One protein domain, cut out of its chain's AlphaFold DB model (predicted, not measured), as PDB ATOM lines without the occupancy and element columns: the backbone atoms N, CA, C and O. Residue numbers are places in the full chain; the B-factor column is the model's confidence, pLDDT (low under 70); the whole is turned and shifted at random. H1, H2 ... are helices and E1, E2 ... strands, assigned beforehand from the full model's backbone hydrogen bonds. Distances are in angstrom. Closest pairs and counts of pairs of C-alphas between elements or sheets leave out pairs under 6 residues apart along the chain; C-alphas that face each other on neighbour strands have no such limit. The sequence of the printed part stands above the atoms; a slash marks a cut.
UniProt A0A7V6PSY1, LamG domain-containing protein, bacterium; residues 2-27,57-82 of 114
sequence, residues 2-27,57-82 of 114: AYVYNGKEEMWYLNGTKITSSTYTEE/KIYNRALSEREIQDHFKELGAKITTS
ATOM      1  N   ALA A   2     138.595 182.816 120.883       95.88
ATOM      2  CA  ALA A   2     139.799 183.567 121.232       95.88
ATOM      3  C   ALA A   2     140.959 182.613 121.550       95.88
ATOM      4  O   ALA A   2     140.745 181.543 122.121       95.88
ATOM      5  N   TYR A   3     142.166 183.033 121.182       95.56
ATOM      6  CA  TYR A   3     143.431 182.409 121.557       95.56
ATOM      7  C   TYR A   3     144.212 183.400 122.418       95.56
ATOM      8  O   TYR A   3     144.259 184.591 122.095       95.56
ATOM      9  N   VAL A   4     144.797 182.926 123.515       96.25
ATOM     10  CA  VAL A   4     145.582 183.755 124.432       96.25
ATOM     11  C   VAL A   4     146.871 183.042 124.788       96.25
ATOM     12  O   VAL A   4     146.848 181.883 125.190       96.25
ATOM     13  N   TYR A   5     147.976 183.777 124.718       94.88
ATOM     14  CA  TYR A   5     149.280 183.333 125.182       94.88
ATOM     15  C   TYR A   5     149.854 184.344 126.179       94.88
ATOM     16  O   TYR A   5     149.833 185.549 125.921       94.88
ATOM     17  N   ASN A   6     150.331 183.865 127.332       92.94
ATOM     18  CA  ASN A   6     150.817 184.716 128.430       92.94
ATOM     19  C   ASN A   6     152.320 184.569 128.742       92.94
ATOM     20  O   ASN A   6     152.771 185.080 129.767       92.94
ATOM     21  N   GLY A   7     153.086 183.861 127.907       91.12
ATOM     22  CA  GLY A   7     154.504 183.564 128.158       91.12
ATOM     23  C   GLY A   7     154.763 182.233 128.881       91.12
ATOM     24  O   GLY A   7     155.913 181.842 129.054       91.12
ATOM     25  N   LYS A   8     153.715 181.556 129.364       92.00
ATOM     26  CA  LYS A   8     153.820 180.277 130.094       92.00
ATOM     27  C   LYS A   8     152.773 179.254 129.684       92.00
ATOM     28  O   LYS A   8     152.988 178.056 129.842       92.00
ATOM     29  N   GLU A   9     151.626 179.723 129.225       93.62
ATOM     30  CA  GLU A   9     150.471 178.906 128.902       93.62
ATOM     31  C   GLU A   9     149.776 179.484 127.672       93.62
ATOM     32  O   GLU A   9     149.621 180.706 127.535       93.62
ATOM     33  N   GLU A  10     149.342 178.591 126.792       94.69
ATOM     34  CA  GLU A  10     148.394 178.883 125.728       94.69
ATOM     35  C   GLU A  10     146.989 178.445 126.139       94.69
ATOM     36  O   GLU A  10     146.790 177.410 126.777       94.69
ATOM     37  N   MET A  11     145.992 179.251 125.793       96.25
ATOM     38  CA  MET A  11     144.608 179.037 126.191       96.25
ATOM     39  C   MET A  11     143.677 179.292 125.016       96.25
ATOM     40  O   MET A  11     143.777 180.310 124.328       96.25
ATOM     41  N   TRP A  12     142.709 178.398 124.853       96.69
ATOM     42  CA  TRP A  12     141.661 178.513 123.848       96.69
ATOM     43  C   TRP A  12     140.317 178.775 124.511       96.69
ATOM     44  O   TRP A  12     139.964 178.131 125.502       96.69
ATOM     45  N   TYR A  13     139.545 179.689 123.932       97.12
ATOM     46  CA  TYR A  13     138.223 180.068 124.417       97.12
ATOM     47  C   TYR A  13     137.187 179.977 123.300       97.12
ATOM     48  O   TYR A  13     137.288 180.669 122.281       97.12
ATOM     49  N   LEU A  14     136.129 179.202 123.527       95.69
ATOM     50  CA  LEU A  14     134.964 179.143 122.651       95.69
ATOM     51  C   LEU A  14     133.790 179.835 123.341       95.69
ATOM     52  O   LEU A  14     133.472 179.534 124.485       95.69
ATOM     53  N   ASN A  15     133.147 180.770 122.637       94.38
ATOM     54  CA  ASN A  15     131.975 181.500 123.134       94.38
ATOM     55  C   ASN A  15     132.171 182.122 124.533       94.38
ATOM     56  O   ASN A  15     131.280 182.084 125.372       94.38
ATOM     57  N   GLY A  16     133.365 182.664 124.797       93.88
ATOM     58  CA  GLY A  16     133.703 183.292 126.076       93.88
ATOM     59  C   GLY A  16     134.172 182.336 127.180       93.88
ATOM     60  O   GLY A  16     134.630 182.811 128.213       93.88
ATOM     61  N   THR A  17     134.118 181.019 126.967       95.69
ATOM     62  CA  THR A  17     134.497 180.005 127.964       95.69
ATOM     63  C   THR A  17     135.808 179.331 127.582       95.69
ATOM     64  O   THR A  17     135.980 178.931 126.427       95.69
ATOM     65  N   LYS A  18     136.730 179.171 128.540       96.62
ATOM     66  CA  LYS A  18     137.987 178.443 128.317       96.62
ATOM     67  C   LYS A  18     137.693 176.966 128.040       96.62
ATOM     68  O   LYS A  18     137.056 176.310 128.859       96.62
ATOM     69  N   ILE A  19     138.155 176.455 126.900       97.62
ATOM     70  CA  ILE A  19     137.941 175.056 126.490       97.62
ATOM     71  C   ILE A  19     139.151 174.170 126.768       97.62
ATOM     72  O   ILE A  19     138.990 173.006 127.116       97.62
ATOM     73  N   THR A  20     140.357 174.710 126.616       96.50
ATOM     74  CA  THR A  20     141.597 173.987 126.877       96.50
ATOM     75  C   THR A  20     142.715 174.965 127.195       96.50
ATOM     76  O   THR A  20     142.651 176.145 126.824       96.50
ATOM     77  N   SER A  21     143.731 174.460 127.882       95.88
ATOM     78  CA  SER A  21     144.995 175.148 128.043       95.88
ATOM     79  C   SER A  21     146.158 174.170 128.155       95.88
ATOM     80  O   SER A  21     145.994 173.040 128.621       95.88
ATOM     81  N   SER A  22     147.321 174.619 127.691       95.69
ATOM     82  CA  SER A  22     148.555 173.837 127.661       95.69
ATOM     83  C   SER A  22     149.715 174.709 128.108       95.69
ATOM     84  O   SER A  22     149.821 175.873 127.718       95.69
ATOM     85  N   THR A  23     150.617 174.142 128.907       95.44
ATOM     86  CA  THR A  23     151.869 174.811 129.258       95.44
ATOM     87  C   THR A  23     152.730 174.959 128.006       95.44
ATOM     88  O   THR A  23     153.060 173.966 127.360       95.44
ATOM     89  N   TYR A  24     153.123 176.190 127.699       90.44
ATOM     90  CA  TYR A  24     154.045 176.522 126.623       90.44
ATOM     91  C   TYR A  24     154.963 177.645 127.109       90.44
ATOM     92  O   TYR A  24     154.542 178.786 127.286       90.44
ATOM     93  N   THR A  25     156.211 177.304 127.410       87.31
ATOM     94  CA  THR A  25     157.179 178.221 128.041       87.31
ATOM     95  C   THR A  25     158.231 178.752 127.077       87.31
ATOM     96  O   THR A  25     159.109 179.501 127.489       87.31
ATOM     97  N   GLU A  26     158.179 178.333 125.817       87.56
ATOM     98  CA  GLU A  26     159.070 178.830 124.773       87.56
ATOM     99  C   GLU A  26     158.560 180.159 124.217       87.56
ATOM    100  O   GLU A  26     157.368 180.452 124.276       87.56
ATOM    101  N   GLU A  27     159.461 180.967 123.661       83.25
ATOM    102  CA  GLU A  27     159.063 182.185 122.961       83.25
ATOM    103  C   GLU A  27     158.294 181.840 121.684       83.25
ATOM    104  O   GLU A  27     158.674 180.942 120.932       83.25
ATOM    105  N   LYS A  57     139.993 191.220 116.542       94.38
ATOM    106  CA  LYS A  57     140.766 192.048 117.478       94.38
ATOM    107  C   LYS A  57     142.082 191.350 117.820       94.38
ATOM    108  O   LYS A  57     142.092 190.144 118.057       94.38
ATOM    109  N   ILE A  58     143.180 192.105 117.851       94.50
ATOM    110  CA  ILE A  58     144.529 191.607 118.158       94.50
ATOM    111  C   ILE A  58     145.134 192.485 119.248       94.50
ATOM    112  O   ILE A  58     145.004 193.708 119.210       94.50
ATOM    113  N   TYR A  59     145.791 191.852 120.217       95.94
ATOM    114  CA  TYR A  59     146.352 192.508 121.392       95.94
ATOM    115  C   TYR A  59     147.818 192.118 121.557       95.94
ATOM    116  O   TYR A  59     148.198 190.977 121.317       95.94
ATOM    117  N   ASN A  60     148.628 193.060 122.035       94.38
ATOM    118  CA  ASN A  60     150.030 192.838 122.400       94.38
ATOM    119  C   ASN A  60     150.200 192.344 123.851       94.38
ATOM    120  O   ASN A  60     151.284 192.444 124.421       94.38
ATOM    121  N   ARG A  61     149.118 191.868 124.474       95.19
ATOM    122  CA  ARG A  61     149.098 191.341 125.840       95.19
ATOM    123  C   ARG A  61     148.119 190.183 125.943       95.19
ATOM    124  O   ARG A  61     147.152 190.114 125.185       95.19
ATOM    125  N   ALA A  62     148.316 189.344 126.953       95.75
ATOM    126  CA  ALA A  62     147.316 188.362 127.333       95.75
ATOM    127  C   ALA A  62     146.049 189.059 127.858       95.75
ATOM    128  O   ALA A  62     146.119 189.966 128.696       95.75
ATOM    129  N   LEU A  63     144.891 188.633 127.357       97.38
ATOM    130  CA  LEU A  63     143.598 189.030 127.901       97.38
ATOM    131  C   LEU A  63     143.247 188.162 129.110       97.38
ATOM    132  O   LEU A  63     143.525 186.962 129.133       97.38
ATOM    133  N   SER A  64     142.603 188.772 130.099       96.50
ATOM    134  CA  SER A  64     141.984 188.046 131.205       96.50
ATOM    135  C   SER A  64     140.690 187.362 130.760       96.50
ATOM    136  O   SER A  64     140.023 187.793 129.819       96.50
ATOM    137  N   GLU A  65     140.281 186.323 131.486       95.31
ATOM    138  CA  GLU A  65     139.029 185.611 131.212       95.31
ATOM    139  C   GLU A  65     137.809 186.545 131.232       95.31
ATOM    140  O   GLU A  65     136.933 186.450 130.373       95.31
ATOM    141  N   ARG A  66     137.781 187.508 132.161       96.50
ATOM    142  CA  ARG A  66     136.706 188.498 132.244       96.50
ATOM    143  C   ARG A  66     136.622 189.359 130.984       96.50
ATOM    144  O   ARG A  66     135.531 189.548 130.462       96.50
ATOM    145  N   GLU A  67     137.754 189.838 130.474       96.44
ATOM    146  CA  GLU A  67     137.781 190.643 129.245       96.44
ATOM    147  C   GLU A  67     137.265 189.852 128.038       96.44
ATOM    148  O   GLU A  67     136.515 190.382 127.219       96.44
ATOM    149  N   ILE A  68     137.606 188.565 127.944       96.00
ATOM    150  CA  ILE A  68     137.126 187.684 126.869       96.00
ATOM    151  C   ILE A  68     135.608 187.488 126.964       96.00
ATOM    152  O   ILE A  68     134.908 187.551 125.951       96.00
ATOM    153  N   GLN A  69     135.085 187.276 128.175       95.19
ATOM    154  CA  GLN A  69     133.645 187.159 128.409       95.19
ATOM    155  C   GLN A  69     132.905 188.457 128.079       95.19
ATOM    156  O   GLN A  69     131.831 188.411 127.478       95.19
ATOM    157  N   ASP A  70     133.468 189.602 128.454       94.75
ATOM    158  CA  ASP A  70     132.873 190.907 128.176       94.75
ATOM    159  C   ASP A  70     132.843 191.177 126.664       94.75
ATOM    160  O   ASP A  70     131.795 191.556 126.139       94.75
ATOM    161  N   HIS A  71     133.914 190.852 125.930       93.69
ATOM    162  CA  HIS A  71     133.907 190.902 124.464       93.69
ATOM    163  C   HIS A  71     132.865 189.970 123.842       93.69
ATOM    164  O   HIS A  71     132.151 190.377 122.928       93.69
ATOM    165  N   PHE A  72     132.726 188.737 124.331       92.38
ATOM    166  CA  PHE A  72     131.705 187.819 123.819       92.38
ATOM    167  C   PHE A  72     130.280 188.363 124.026       92.38
ATOM    168  O   PHE A  72     129.451 188.300 123.115       92.38
ATOM    169  N   LYS A  73     129.999 188.950 125.196       92.06
ATOM    170  CA  LYS A  73     128.693 189.557 125.505       92.06
ATOM    171  C   LYS A  73     128.416 190.800 124.661       92.06
ATOM    172  O   LYS A  73     127.296 190.962 124.182       92.06
ATOM    173  N   GLU A  74     129.420 191.651 124.462       89.00
ATOM    174  CA  GLU A  74     129.327 192.840 123.606       89.00
ATOM    175  C   GLU A  74     128.913 192.458 122.176       89.00
ATOM    176  O   GLU A  74     128.014 193.067 121.595       89.00
ATOM    177  N   LEU A  75     129.510 191.390 121.639       82.25
ATOM    178  CA  LEU A  75     129.180 190.873 120.312       82.25
ATOM    179  C   LEU A  75     127.755 190.321 120.243       82.25
ATOM    180  O   LEU A  75     127.038 190.626 119.294       82.25
ATOM    181  N   GLY A  76     127.310 189.577 121.260       75.00
ATOM    182  CA  GLY A  76     125.925 189.102 121.344       75.00
ATOM    183  C   GLY A  76     124.899 190.243 121.392       75.00
ATOM    184  O   GLY A  76     123.820 190.126 120.815       75.00
ATOM    185  N   ALA A  77     125.244 191.368 122.023       67.06
ATOM    186  CA  ALA A  77     124.382 192.547 122.087       67.06
ATOM    187  C   ALA A  77     124.318 193.327 120.757       67.06
ATOM    188  O   ALA A  77     123.258 193.860 120.421       67.06
ATOM    189  N   LYS A  78     125.412 193.360 119.978       60.22
ATOM    190  CA  LYS A  78     125.467 194.029 118.661       60.22
ATOM    191  C   LYS A  78     124.537 193.406 117.611       60.22
ATOM    192  O   LYS A  78     124.082 194.112 116.715       60.22
ATOM    193  N   ILE A  79     124.204 192.117 117.718       57.75
ATOM    194  CA  ILE A  79     123.327 191.434 116.742       57.75
ATOM    195  C   ILE A  79     121.903 192.023 116.763       57.75
ATOM    196  O   ILE A  79     121.227 192.089 115.736       57.75
ATOM    197  N   THR A  80     121.463 192.531 117.915       49.44
ATOM    198  CA  THR A  80     120.135 193.143 118.099       49.44
ATOM    199  C   THR A  80     120.084 194.614 117.675       49.44
ATOM    200  O   THR A  80     119.002 195.185 117.557       49.44
ATOM    201  N   THR A  81     121.238 195.237 117.426       43.03
ATOM    202  CA  THR A  81     121.370 196.646 117.032       43.03
ATOM    203  C   THR A  81     121.948 196.794 115.630       43.03
ATOM    204  O   THR A  81     122.648 197.769 115.342       43.03
ATOM    205  N   SER A  82     121.599 195.876 114.714       43.19
ATOM    206  CA  SER A  82     121.646 196.196 113.286       43.19
ATOM    207  C   SER A  82     120.675 197.349 113.034       43.19
ATOM    208  O   SER A  82     119.494 197.188 112.740       43.19
TER     209      SER A  82
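This is residues 2 to 27 and 57 to 82 of the 114 residues of the protein "LamG domain-containing protein" of bacterium (UniProt A0A7V6PSY1). Look first for a small sheet of three strands, E1, E2 and E3, with one helix, H1, packed on one face by its residues 65 to 72; residues 77 to 82, of which 77 to 81 belong to H1, stick out free. The 52 printed residues hold, along the chain, E1, E2, E3 and H1, with the sheet's order E1 - E2 - E3, antiparallel throughout, and a mixed class of helices and strands. The whole is loose, with a radius of gyration of the C-alphas of 12.7 A, and elongated, spanning 43 by 22 by 14 A.

Find C-alpha 2 at (139.799, 183.567, 121.232), where E1, residues 2 to 5, begins. E2 is residues 9 to 14, 16.7 A long, and E3 is residues 17 to 23, 18.2 A. H1, residues 65 to 81, runs 25.2 A from C-alpha 65 at (139.029, 185.611, 131.212) to C-alpha 81 at (121.370, 196.646, 117.032).

The strands form a meander, each the antiparallel neighbour of the one before. In the hairpin E1 and E2, at 172 degrees, find N 4 and O 11 2.9 A apart, within hydrogen-bond range. In the hairpin E2 and E3, at 160 degrees, N 19 and O 12 are 2.8 A apart, within range. H1 is on the sheet at a height of 9.8 A, in two layers, a helix on one face of a sheet. It lies over E2, with E3 only just missed at 2 C-alphas, and runs along the strands, at 25 degrees to E2 on the local plane. The closest C-alphas of E3 and H1 are those of Thr 17 and Gln 69, 7.2 A apart. In H1, 10 of 13 O i to N i+4 pairs are within hydrogen-bond range.

The C-alphas farthest apart, those of Glu 26 and Ser 82, are 42.8 A apart. Residues 28 to 56 are not printed, and C-alphas 27 and 57 are 21.5 A apart across this cut, which lies in the link from E3 to H1. The links E1 to E2 and E2 to E3 are tight. Confidence is low, with pLDDT under 70, at residues 77 to 82.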